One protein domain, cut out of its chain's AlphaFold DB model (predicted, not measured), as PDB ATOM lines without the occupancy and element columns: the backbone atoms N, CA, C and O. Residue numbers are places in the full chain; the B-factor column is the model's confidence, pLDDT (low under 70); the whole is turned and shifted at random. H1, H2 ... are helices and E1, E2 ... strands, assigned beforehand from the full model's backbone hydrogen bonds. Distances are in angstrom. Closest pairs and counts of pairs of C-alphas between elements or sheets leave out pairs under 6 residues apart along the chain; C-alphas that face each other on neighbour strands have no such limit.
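What this domain is: This is residues 9 to 85 of the 190 residues of an uncharacterized protein of Candidatus Bathyarchaeota archaeon (UniProt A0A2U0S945). A long, narrow, twisted ribbon of antiparallel strands is built along E3, with E4 beside it on one side and E1 and E2, one after the other, on the other side; the one named helix, H1, lies lengthwise over one face, above E1 and E3. The printed part has 77 residues; along the chain come the one named helix H1 and then the four named strands E1, E2, E3 and E4; the sheet is branched, with the antiparallel neighbour pairs E1 and E3, E2 and E3, and E3 and E4, and the class is mixed, helices and strands. The whole is a loose rod, with a radius of gyration of the C-alphas of 15.9 A and spans of 57 by 18 by 16 A.

How they stand to each other: Look first at E3, residues 55 to 69, which has three neighbours, each antiparallel to it. On one side, E1, residues 29 to 36, is beside residues 62 to 69, with N 31 and O 67 2.8 A apart, within hydrogen-bond range. On that same side E2, residues 46 to 50, is beside residues 56 to 60, with N 47 and O 59 at 2.9 A. On the other side you find E4, residues 74 to 85, with N 64 and O 79 at 2.8 A. E2, E3 and E4 form a meander, each strand the antiparallel neighbour of the one before, through the hairpins E2 and E3, and E3 and E4. E1 and E2 are only just apart, at 8.2 A. H1, residues 9 to 22, is on the sheet at a height of 8.7 A, over E1 and E3, and runs along the strands, at 26 degrees to E3 on the local plane. The closest C-alphas of H1 and E1 are those of Gly 22 and Thr 30, 4.8 A apart. In H1 every O i to N i+4 pair is within hydrogen-bond range.

Where its parts are: Find C-alpha 55 at (66.694, -12.054, 14.895); from there E3 runs 44.9 A to C-alpha 69. E4 runs 35.8 A from C-alpha 74 to C-alpha 85 at (57.699, -6.365, 17.828). E1 measures 23.1 A, E2 13.0 A, and H1 19.8 A from C-alpha 9 at (43.103, -15.600, 16.065).

The domain as a whole: The C-alphas farthest apart, those of Ser 52 and Asp 72, are 57.1 A apart. The printed part has no cut; its links E2 to E3 and E3 to E4 are tight, H1 to E1 and E1 to E2 short. The mean pLDDT of the printed part is 91.0, and residue 25 is under 70.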
ATOM      1  N   VAL A   9      43.471 -16.548  15.012       74.81
ATOM      2  CA  VAL A   9      43.103 -15.600  16.065       74.81
ATOM      3  C   VAL A   9      42.963 -14.165  15.535       74.81
ATOM      4  O   VAL A   9      42.127 -13.427  16.064       74.81
ATOM      5  N   LEU A  10      43.706 -13.746  14.496       85.81
ATOM      6  CA  LEU A  10      43.644 -12.357  14.010       85.81
ATOM      7  C   LEU A  10      42.276 -12.032  13.407       85.81
ATOM      8  O   LEU A  10      41.583 -11.162  13.936       85.81
ATOM      9  N   THR A  11      41.842 -12.775  12.389       88.75
ATOM     10  CA  THR A  11      40.560 -12.547  11.705       88.75
ATOM     11  C   THR A  11      39.389 -12.574  12.683       88.75
ATOM     12  O   THR A  11      38.486 -11.737  12.629       88.75
ATOM     13  N   SER A  12      39.398 -13.523  13.626       88.81
ATOM     14  CA  SER A  12      38.373 -13.616  14.672       88.81
ATOM     15  C   SER A  12      38.344 -12.363  15.554       88.81
ATOM     16  O   SER A  12      37.273 -11.826  15.847       88.81
ATOM     17  N   ASN A  13      39.513 -11.852  15.948       88.81
ATOM     18  CA  ASN A  13      39.621 -10.641  16.756       88.81
ATOM     19  C   ASN A  13      39.215  -9.384  15.983       88.81
ATOM     20  O   ASN A  13      38.500  -8.548  16.536       88.81
ATOM     21  N   LEU A  14      39.597  -9.269  14.709       91.69
ATOM     22  CA  LEU A  14      39.191  -8.155  13.851       91.69
ATOM     23  C   LEU A  14      37.675  -8.140  13.630       91.69
ATOM     24  O   LEU A  14      37.052  -7.086  13.737       91.69
ATOM     25  N   ASN A  15      37.048  -9.307  13.458       92.44
ATOM     26  CA  ASN A  15      35.589  -9.423  13.397       92.44
ATOM     27  C   ASN A  15      34.902  -8.987  14.701       92.44
ATOM     28  O   ASN A  15      33.888  -8.281  14.667       92.44
ATOM     29  N   LYS A  16      35.445  -9.374  15.865       91.81
ATOM     30  CA  LYS A  16      34.932  -8.928  17.173       91.81
ATOM     31  C   LYS A  16      35.064  -7.416  17.339       91.81
ATOM     32  O   LYS A  16      34.114  -6.777  17.786       91.81
ATOM     33  N   TYR A  17      36.205  -6.849  16.951       91.12
ATOM     34  CA  TYR A  17      36.439  -5.408  16.962       91.12
ATOM     35  C   TYR A  17      35.457  -4.668  16.046       91.12
ATOM     36  O   TYR A  17      34.768  -3.755  16.500       91.12
ATOM     37  N   ALA A  18      35.312  -5.111  14.796       92.50
ATOM     38  CA  ALA A  18      34.375  -4.528  13.842       92.50
ATOM     39  C   ALA A  18      32.928  -4.566  14.359       92.50
ATOM     40  O   ALA A  18      32.207  -3.575  14.261       92.50
ATOM     41  N   SER A  19      32.529  -5.676  14.987       92.25
ATOM     42  CA  SER A  19      31.210  -5.818  15.618       92.25
ATOM     43  C   SER A  19      31.030  -4.876  16.812       92.25
ATOM     44  O   SER A  19      29.981  -4.254  16.961       92.25
ATOM     45  N   PHE A  20      32.052  -4.744  17.664       92.19
ATOM     46  CA  PHE A  20      32.024  -3.836  18.809       92.19
ATOM     47  C   PHE A  20      31.855  -2.377  18.375       92.19
ATOM     48  O   PHE A  20      30.991  -1.683  18.914       92.19
ATOM     49  N   VAL A  21      32.639  -1.931  17.387       88.62
ATOM     50  CA  VAL A  21      32.562  -0.571  16.836       88.62
ATOM     51  C   VAL A  21      31.241  -0.356  16.099       88.62
ATOM     52  O   VAL A  21      30.600   0.672  16.292       88.62
ATOM     53  N   GLY A  22      30.785  -1.332  15.311       87.62
ATOM     54  CA  GLY A  22      29.518  -1.235  14.582       87.62
ATOM     55  C   GLY A  22      28.287  -1.129  15.487       87.62
ATOM     56  O   GLY A  22      27.291  -0.511  15.113       87.62
ATOM     57  N   ASN A  23      28.369  -1.657  16.711       87.50
ATOM     58  CA  ASN A  23      27.327  -1.488  17.725       87.50
ATOM     59  C   ASN A  23      27.313  -0.083  18.357       87.50
ATOM     60  O   ASN A  23      26.323   0.285  18.995       87.50
ATOM     61  N   GLN A  24      28.357   0.730  18.161       82.31
ATOM     62  CA  GLN A  24      28.379   2.134  18.577       82.31
ATOM     63  C   GLN A  24      27.629   2.977  17.533       82.31
ATOM     64  O   GLN A  24      28.192   3.407  16.526       82.31
ATOM     65  N   SER A  25      26.327   3.186  17.755       69.06
ATOM     66  CA  SER A  25      25.412   3.805  16.775       69.06
ATOM     67  C   SER A  25      24.799   5.137  17.223       69.06
ATOM     68  O   SER A  25      23.791   5.585  16.680       69.06
ATOM     69  N   HIS A  26      25.403   5.806  18.208       73.12
ATOM     70  CA  HIS A  26      24.806   6.977  18.863       73.12
ATOM     71  C   HIS A  26      24.454   8.150  17.923       73.12
ATOM     72  O   HIS A  26      23.558   8.921  18.258       73.12
ATOM     73  N   PHE A  27      25.103   8.274  16.756       76.69
ATOM     74  CA  PHE A  27      24.888   9.384  15.809       76.69
ATOM     75  C   PHE A  27      24.763   8.958  14.338       76.69
ATOM     76  O   PHE A  27      24.747   9.803  13.447       76.69
ATOM     77  N   GLY A  28      24.695   7.658  14.068       83.75
ATOM     78  CA  GLY A  28      24.761   7.108  12.717       83.75
ATOM     79  C   GLY A  28      25.133   5.633  12.747       83.75
ATOM     80  O   GLY A  28      25.486   5.089  13.794       83.75
ATOM     81  N   LYS A  29      25.042   4.969  11.597       89.31
ATOM     82  CA  LYS A  29      25.517   3.598  11.440       89.31
ATOM     83  C   LYS A  29      27.019   3.626  11.188       89.31
ATOM     84  O   LYS A  29      27.466   4.143  10.169       89.31
ATOM     85  N   THR A  30      27.770   3.001  12.081       91.81
ATOM     86  CA  THR A  30      29.207   2.785  11.919       91.81
ATOM     87  C   THR A  30      29.443   1.382  11.364       91.81
ATOM     88  O   THR A  30      28.846   0.420  11.840       91.81
ATOM     89  N   THR A  31      30.292   1.241  10.352       92.25
ATOM     90  CA  THR A  31      30.724  -0.055   9.813       92.25
ATOM     91  C   THR A  31      32.240  -0.057   9.708       92.25
ATOM     92  O   THR A  31      32.824   0.886   9.189       92.25
ATOM     93  N   VAL A  32      32.882  -1.112  10.201       94.19
ATOM     94  CA  VAL A  32      34.321  -1.325  10.024       94.19
ATOM     95  C   VAL A  32      34.499  -2.464   9.038       94.19
ATOM     96  O   VAL A  32      34.040  -3.578   9.290       94.19
ATOM     97  N   LEU A  33      35.163  -2.178   7.929       95.00
ATOM     98  CA  LEU A  33      35.661  -3.169   6.987       95.00
ATOM     99  C   LEU A  33      37.161  -3.326   7.216       95.00
ATOM    100  O   LEU A  33      37.837  -2.365   7.588       95.00
ATOM    101  N   PHE A  34      37.682  -4.529   7.003       95.12
ATOM    102  CA  PHE A  34      39.110  -4.779   7.105       95.12
ATOM    103  C   PHE A  34      39.569  -5.814   6.086       95.12
ATOM    104  O   PHE A  34      38.805  -6.697   5.693       95.12
ATOM    105  N   THR A  35      40.841  -5.709   5.718       95.38
ATOM    106  CA  THR A  35      41.547  -6.677   4.882       95.38
ATOM    107  C   THR A  35      42.902  -6.946   5.515       95.38
ATOM    108  O   THR A  35      43.681  -6.021   5.748       95.38
ATOM    109  N   GLU A  36      43.181  -8.209   5.809       94.12
ATOM    110  CA  GLU A  36      44.468  -8.647   6.350       94.12
ATOM    111  C   GLU A  36      45.579  -8.489   5.305       94.12
ATOM    112  O   GLU A  36      45.351  -8.653   4.105       94.12
ATOM    113  N   CYS A  37      46.787  -8.134   5.747       92.25
ATOM    114  CA  CYS A  37      47.936  -8.047   4.853       92.25
ATOM    115  C   CYS A  37      48.364  -9.453   4.408       92.25
ATOM    116  O   CYS A  37      48.736 -10.266   5.244       92.25
ATOM    117  N   ASP A  38      48.365  -9.728   3.107       91.94
ATOM    118  CA  ASP A  38      48.772 -11.033   2.552       91.94
ATOM    119  C   ASP A  38      49.944 -10.889   1.566       91.94
ATOM    120  O   ASP A  38      50.078 -11.592   0.566       91.94
ATOM    121  N   ILE A  39      50.780  -9.880   1.821       92.06
ATOM    122  CA  ILE A  39      52.010  -9.627   1.078       92.06
ATOM    123  C   ILE A  39      53.163 -10.169   1.913       92.06
ATOM    124  O   ILE A  39      53.327  -9.770   3.067       92.06
ATOM    125  N   SER A  40      53.986 -11.034   1.308       92.06
ATOM    126  CA  SER A  40      55.195 -11.580   1.938       92.06
ATOM    127  C   SER A  40      55.998 -10.478   2.653       92.06
ATOM    128  O   SER A  40      56.248  -9.429   2.046       92.06
ATOM    129  N   PRO A  41      56.387 -10.675   3.927       92.62
ATOM    130  CA  PRO A  41      56.411 -11.945   4.669       92.62
ATOM    131  C   PRO A  41      55.124 -12.292   5.443       92.62
ATOM    132  O   PRO A  41      55.135 -13.245   6.219       92.62
ATOM    133  N   TYR A  42      54.037 -11.535   5.277       92.38
ATOM    134  CA  TYR A  42      52.771 -11.817   5.954       92.38
ATOM    135  C   TYR A  42      52.003 -12.957   5.281       92.38
ATOM    136  O   TYR A  42      51.965 -13.049   4.055       92.38
ATOM    137  N   GLU A  43      51.343 -13.763   6.108       90.56
ATOM    138  CA  GLU A  43      50.346 -14.758   5.724       90.56
ATOM    139  C   GLU A  43      49.087 -14.508   6.563       90.56
ATOM    140  O   GLU A  43      49.127 -14.564   7.796       90.56
ATOM    141  N   SER A  44      47.967 -14.176   5.909       90.56
ATOM    142  CA  SER A  44      46.704 -13.814   6.584       90.56
ATOM    143  C   SER A  44      46.882 -12.738   7.669       90.56
ATOM    144  O   SER A  44      46.377 -12.837   8.788       90.56
ATOM    145  N   GLY A  45      47.662 -11.701   7.360       91.81
ATOM    146  CA  GLY A  45      47.898 -10.562   8.243       91.81
ATOM    147  C   GLY A  45      48.892 -10.815   9.367       91.81
ATOM    148  O   GLY A  45      49.169  -9.878  10.106       91.81
ATOM    149  N   ILE A  46      49.461 -12.015   9.497       91.81
ATOM    150  CA  ILE A  46      50.453 -12.351  10.525       91.81
ATOM    151  C   ILE A  46      51.816 -12.599   9.891       91.81
ATOM    152  O   ILE A  46      51.931 -13.273   8.874       91.81
ATOM    153  N   TRP A  47      52.864 -12.086  10.525       92.31
ATOM    154  CA  TRP A  47      54.244 -12.443  10.220       92.31
ATOM    155  C   TRP A  47      54.945 -12.854  11.513       92.31
ATOM    156  O   TRP A  47      55.083 -12.055  12.437       92.31
ATOM    157  N   MET A  48      55.380 -14.110  11.575       92.50
ATOM    158  CA  MET A  48      56.230 -14.624  12.646       92.50
ATOM    159  C   MET A  48      57.516 -15.166  12.036       92.50
ATOM    160  O   MET A  48      57.486 -15.984  11.119       92.50
ATOM    161  N   SER A  49      58.650 -14.705  12.546       93.94
ATOM    162  CA  SER A  49      59.968 -15.177  12.144       93.94
ATOM    163  C   SER A  49      60.830 -15.283  13.385       93.94
ATOM    164  O   SER A  49      61.267 -14.275  13.923       93.94
ATOM    165  N   TRP A  50      61.021 -16.500  13.881       90.19
ATOM    166  CA  TRP A  50      61.852 -16.772  15.052       90.19
ATOM    167  C   TRP A  50      63.105 -17.496  14.566       90.19
ATOM    168  O   TRP A  50      63.099 -18.713  14.368       90.19
ATOM    169  N   GLY A  51      64.133 -16.711  14.243       84.25
ATOM    170  CA  GLY A  51      65.373 -17.186  13.639       84.25
ATOM    171  C   GLY A  51      66.371 -17.749  14.651       84.25
ATOM    172  O   GLY A  51      66.192 -17.657  15.866       84.25
ATOM    173  N   SER A  52      67.450 -18.334  14.121       89.50
ATOM    174  CA  SER A  52      68.629 -18.789  14.877       89.50
ATOM    175  C   SER A  52      69.855 -17.885  14.692       89.50
ATOM    176  O   SER A  52      70.963 -18.238  15.097       89.50
ATOM    177  N   ASP A  53      69.668 -16.756  14.018       93.56
ATOM    178  CA  ASP A  53      70.665 -15.739  13.689       93.56
ATOM    179  C   ASP A  53      70.619 -14.542  14.654       93.56
ATOM    180  O   ASP A  53      71.205 -13.503  14.369       93.56
ATOM    181  N   GLY A  54      69.914 -14.683  15.780       95.94
ATOM    182  CA  GLY A  54      69.684 -13.617  16.749       95.94
ATOM    183  C   GLY A  54      68.485 -12.729  16.434       95.94
ATOM    184  O   GLY A  54      68.131 -11.908  17.276       95.94
ATOM    185  N   ASN A  55      67.815 -12.902  15.290       97.31
ATOM    186  CA  ASN A  55      66.694 -12.054  14.895       97.31
ATOM    187  C   ASN A  55      65.346 -12.742  15.142       97.31
ATOM    188  O   ASN A  55      65.125 -13.903  14.786       97.31
ATOM    189  N   GLY A  56      64.422 -11.996  15.741       97.12
ATOM    190  CA  GLY A  56      63.057 -12.434  16.009       97.12
ATOM    191  C   GLY A  56      62.057 -11.358  15.619       97.12
ATOM    192  O   GLY A  56      62.270 -10.186  15.913       97.12
ATOM    193  N   VAL A  57      60.952 -11.737  14.980       96.69
ATOM    194  CA  VAL A  57      59.850 -10.838  14.625       96.69
ATOM    195  C   VAL A  57      58.508 -11.498  14.912       96.69
ATOM    196  O   VAL A  57      58.273 -12.647  14.534       96.69
ATOM    197  N   SER A  58      57.615 -10.728  15.524       95.31
ATOM    198  CA  SER A  58      56.188 -11.015  15.632       95.31
ATOM    199  C   SER A  58      55.409  -9.780  15.198       95.31
ATOM    200  O   SER A  58      55.536  -8.709  15.796       95.31
ATOM    201  N   SER A  59      54.597  -9.914  14.155       94.50
ATOM    202  CA  SER A  59      53.872  -8.799  13.560       94.50
ATOM    203  C   SER A  59      52.449  -9.165  13.155       94.50
ATOM    204  O   SER A  59      52.196 -10.283  12.702       94.50
ATOM    205  N   ALA A  60      51.535  -8.199  13.259       93.56
ATOM    206  CA  ALA A  60      50.220  -8.256  12.637       93.56
ATOM    207  C   ALA A  60      49.911  -6.974  11.864       93.56
ATOM    208  O   ALA A  60      50.119  -5.871  12.369       93.56
ATOM    209  N   SER A  61      49.348  -7.126  10.668       94.31
ATOM    210  CA  SER A  61      49.051  -6.022   9.763       94.31
ATOM    211  C   SER A  61      47.698  -6.196   9.075       94.31
ATOM    212  O   SER A  61      47.381  -7.262   8.539       94.31
ATOM    213  N   ALA A  62      46.896  -5.131   9.082       95.00
ATOM    214  CA  ALA A  62      45.616  -5.067   8.388       95.00
ATOM    215  C   ALA A  62      45.288  -3.635   7.948       95.00
ATOM    216  O   ALA A  62      45.616  -2.654   8.624       95.00
ATOM    217  N   ASN A  63      44.593  -3.532   6.821       95.75
ATOM    218  CA  ASN A  63      43.989  -2.298   6.342       95.75
ATOM    219  C   ASN A  63      42.547  -2.226   6.825       95.75
ATOM    220  O   ASN A  63      41.844  -3.234   6.833       95.75
ATOM    221  N   PHE A  64      42.108  -1.031   7.189       95.06
ATOM    222  CA  PHE A  64      40.776  -0.769   7.704       95.06
ATOM    223  C   PHE A  64      40.120   0.353   6.916       95.06
ATOM    224  O   PHE A  64      40.743   1.383   6.650       95.06
ATOM    225  N   THR A  65      38.830   0.181   6.652       96.00
ATOM    226  CA  THR A  65      37.947   1.238   6.162       96.00
ATOM    227  C   THR A  65      36.824   1.406   7.173       96.00
ATOM    228  O   THR A  65      36.010   0.504   7.387       96.00
ATOM    229  N   LEU A  66      36.800   2.559   7.833       93.00
ATOM    230  CA  LEU A  66      35.713   2.968   8.709       93.00
ATOM    231  C   LEU A  66      34.702   3.758   7.883       93.00
ATOM    232  O   LEU A  66      35.024   4.828   7.377       93.00
ATOM    233  N   VAL A  67      33.484   3.243   7.793       92.94
ATOM    234  CA  VAL A  67      32.361   3.887   7.112       92.94
ATOM    235  C   VAL A  67      31.385   4.392   8.166       92.94
ATOM    236  O   VAL A  67      30.909   3.623   9.007       92.94
ATOM    237  N   PHE A  68      31.086   5.687   8.133       91.94
ATOM    238  CA  PHE A  68      30.129   6.330   9.022       91.94
ATOM    239  C   PHE A  68      28.984   6.949   8.222       91.94
ATOM    240  O   PHE A  68      29.181   7.913   7.481       91.94
ATOM    241  N   ASN A  69      27.780   6.410   8.425       90.38
ATOM    242  CA  ASN A  69      26.594   6.769   7.654       90.38
ATOM    243  C   ASN A  69      25.541   7.417   8.546       90.38
ATOM    244  O   ASN A  69      25.064   6.821   9.516       90.38
ATOM    245  N   THR A  70      25.137   8.626   8.179       86.88
ATOM    246  CA  THR A  70      23.972   9.315   8.737       86.88
ATOM    247  C   THR A  70      22.845   9.344   7.704       86.88
ATOM    248  O   THR A  70      22.935   8.718   6.650       86.88
ATOM    249  N   ILE A  71      21.753  10.046   8.011       84.19
ATOM    250  CA  ILE A  71      20.636  10.217   7.073       84.19
ATOM    251  C   ILE A  71      21.067  11.044   5.850       84.19
ATOM    252  O   ILE A  71      20.619  10.762   4.742       84.19
ATOM    253  N   ASP A  72      21.958  12.019   6.046       88.56
ATOM    254  CA  ASP A  72      22.269  13.048   5.047       88.56
ATOM    255  C   ASP A  72      23.723  13.001   4.548       88.56
ATOM    256  O   ASP A  72      24.102  13.767   3.660       88.56
ATOM    257  N   SER A  73      24.562  12.133   5.120       87.94
ATOM    258  CA  SER A  73      25.986  12.072   4.791       87.94
ATOM    259  C   SER A  73      26.584  10.683   4.982       87.94
ATOM    260  O   SER A  73      26.250   9.970   5.929       87.94
ATOM    261  N   GLU A  74      27.562  10.366   4.144       91.31
ATOM    262  CA  GLU A  74      28.476   9.235   4.290       91.31
ATOM    263  C   GLU A  74      29.896   9.790   4.414       91.31
ATOM    264  O   GLU A  74      30.259  10.781   3.774       91.31
ATOM    265  N   THR A  75      30.686   9.216   5.310       91.19
ATOM    266  CA  THR A  75      32.094   9.568   5.482       91.19
ATOM    267  C   THR A  75      32.897   8.298   5.641       91.19
ATOM    268  O   THR A  75      32.565   7.446   6.464       91.19
ATOM    269  N   GLU A  76      33.972   8.201   4.872       93.62
ATOM    270  CA  GLU A  76      34.882   7.067   4.892       93.62
ATOM    271  C   GLU A  76      36.260   7.515   5.373       93.62
ATOM    272  O   GLU A  76      36.752   8.589   5.015       93.62
ATOM    273  N   MET A  77      36.882   6.685   6.202       93.44
ATOM    274  CA  MET A  77      38.248   6.875   6.664       93.44
ATOM    275  C   MET A  77      39.019   5.572   6.504       93.44
ATOM    276  O   MET A  77      38.702   4.563   7.134       93.44
ATOM    277  N   GLU A  78      40.067   5.621   5.692       95.94
ATOM    278  CA  GLU A  78      40.971   4.499   5.465       95.94
ATOM    279  C   GLU A  78      42.242   4.659   6.297       95.94
ATOM    280  O   GLU A  78      42.798   5.754   6.410       95.94
ATOM    281  N   HIS A  79      42.715   3.565   6.885       92.88
ATOM    282  CA  HIS A  79      44.025   3.522   7.525       92.88
ATOM    283  C   HIS A  79      44.606   2.108   7.518       92.88
ATOM    284  O   HIS A  79      43.880   1.116   7.531       92.88
ATOM    285  N   ALA A  80      45.932   2.024   7.542       92.31
ATOM    286  CA  ALA A  80      46.657   0.783   7.774       92.31
ATOM    287  C   ALA A  80      47.127   0.737   9.231       92.31
ATOM    288  O   ALA A  80      47.632   1.736   9.749       92.31
ATOM    289  N   THR A  81      46.985  -0.416   9.879       91.75
ATOM    290  CA  THR A  81      47.563  -0.667  11.202       91.75
ATOM    291  C   THR A  81      48.570  -1.796  11.086       91.75
ATOM    292  O   THR A  81      48.232  -2.874  10.604       91.75
ATOM    293  N   ASN A  82      49.787  -1.547  11.564       92.38
ATOM    294  CA  ASN A  82      50.828  -2.549  11.719       92.38
ATOM    295  C   ASN A  82      51.311  -2.524  13.170       92.38
ATOM    296  O   ASN A  82      51.686  -1.463  13.667       92.38
ATOM    297  N   ILE A  83      51.265  -3.677  13.831       93.94
ATOM    298  CA  ILE A  83      51.784  -3.879  15.179       93.94
ATOM    299  C   ILE A  83      52.901  -4.902  15.066       93.94
ATOM    300  O   ILE A  83      52.634  -6.088  14.886       93.94
ATOM    301  N   THR A  84      54.138  -4.444  15.182       95.81
ATOM    302  CA  THR A  84      55.346  -5.257  15.067       95.81
ATOM    303  C   THR A  84      56.139  -5.154  16.357       95.81
ATOM    304  O   THR A  84      56.355  -4.057  16.869       95.81
ATOM    305  N   THR A  85      56.601  -6.290  16.861       97.31
ATOM    306  CA  THR A  85      57.699  -6.365  17.828       97.31
ATOM    307  C   THR A  85      58.817  -7.179  17.202       97.31
ATOM    308  O   THR A  85      58.570  -8.272  16.686       97.31
TER     309      THR A  85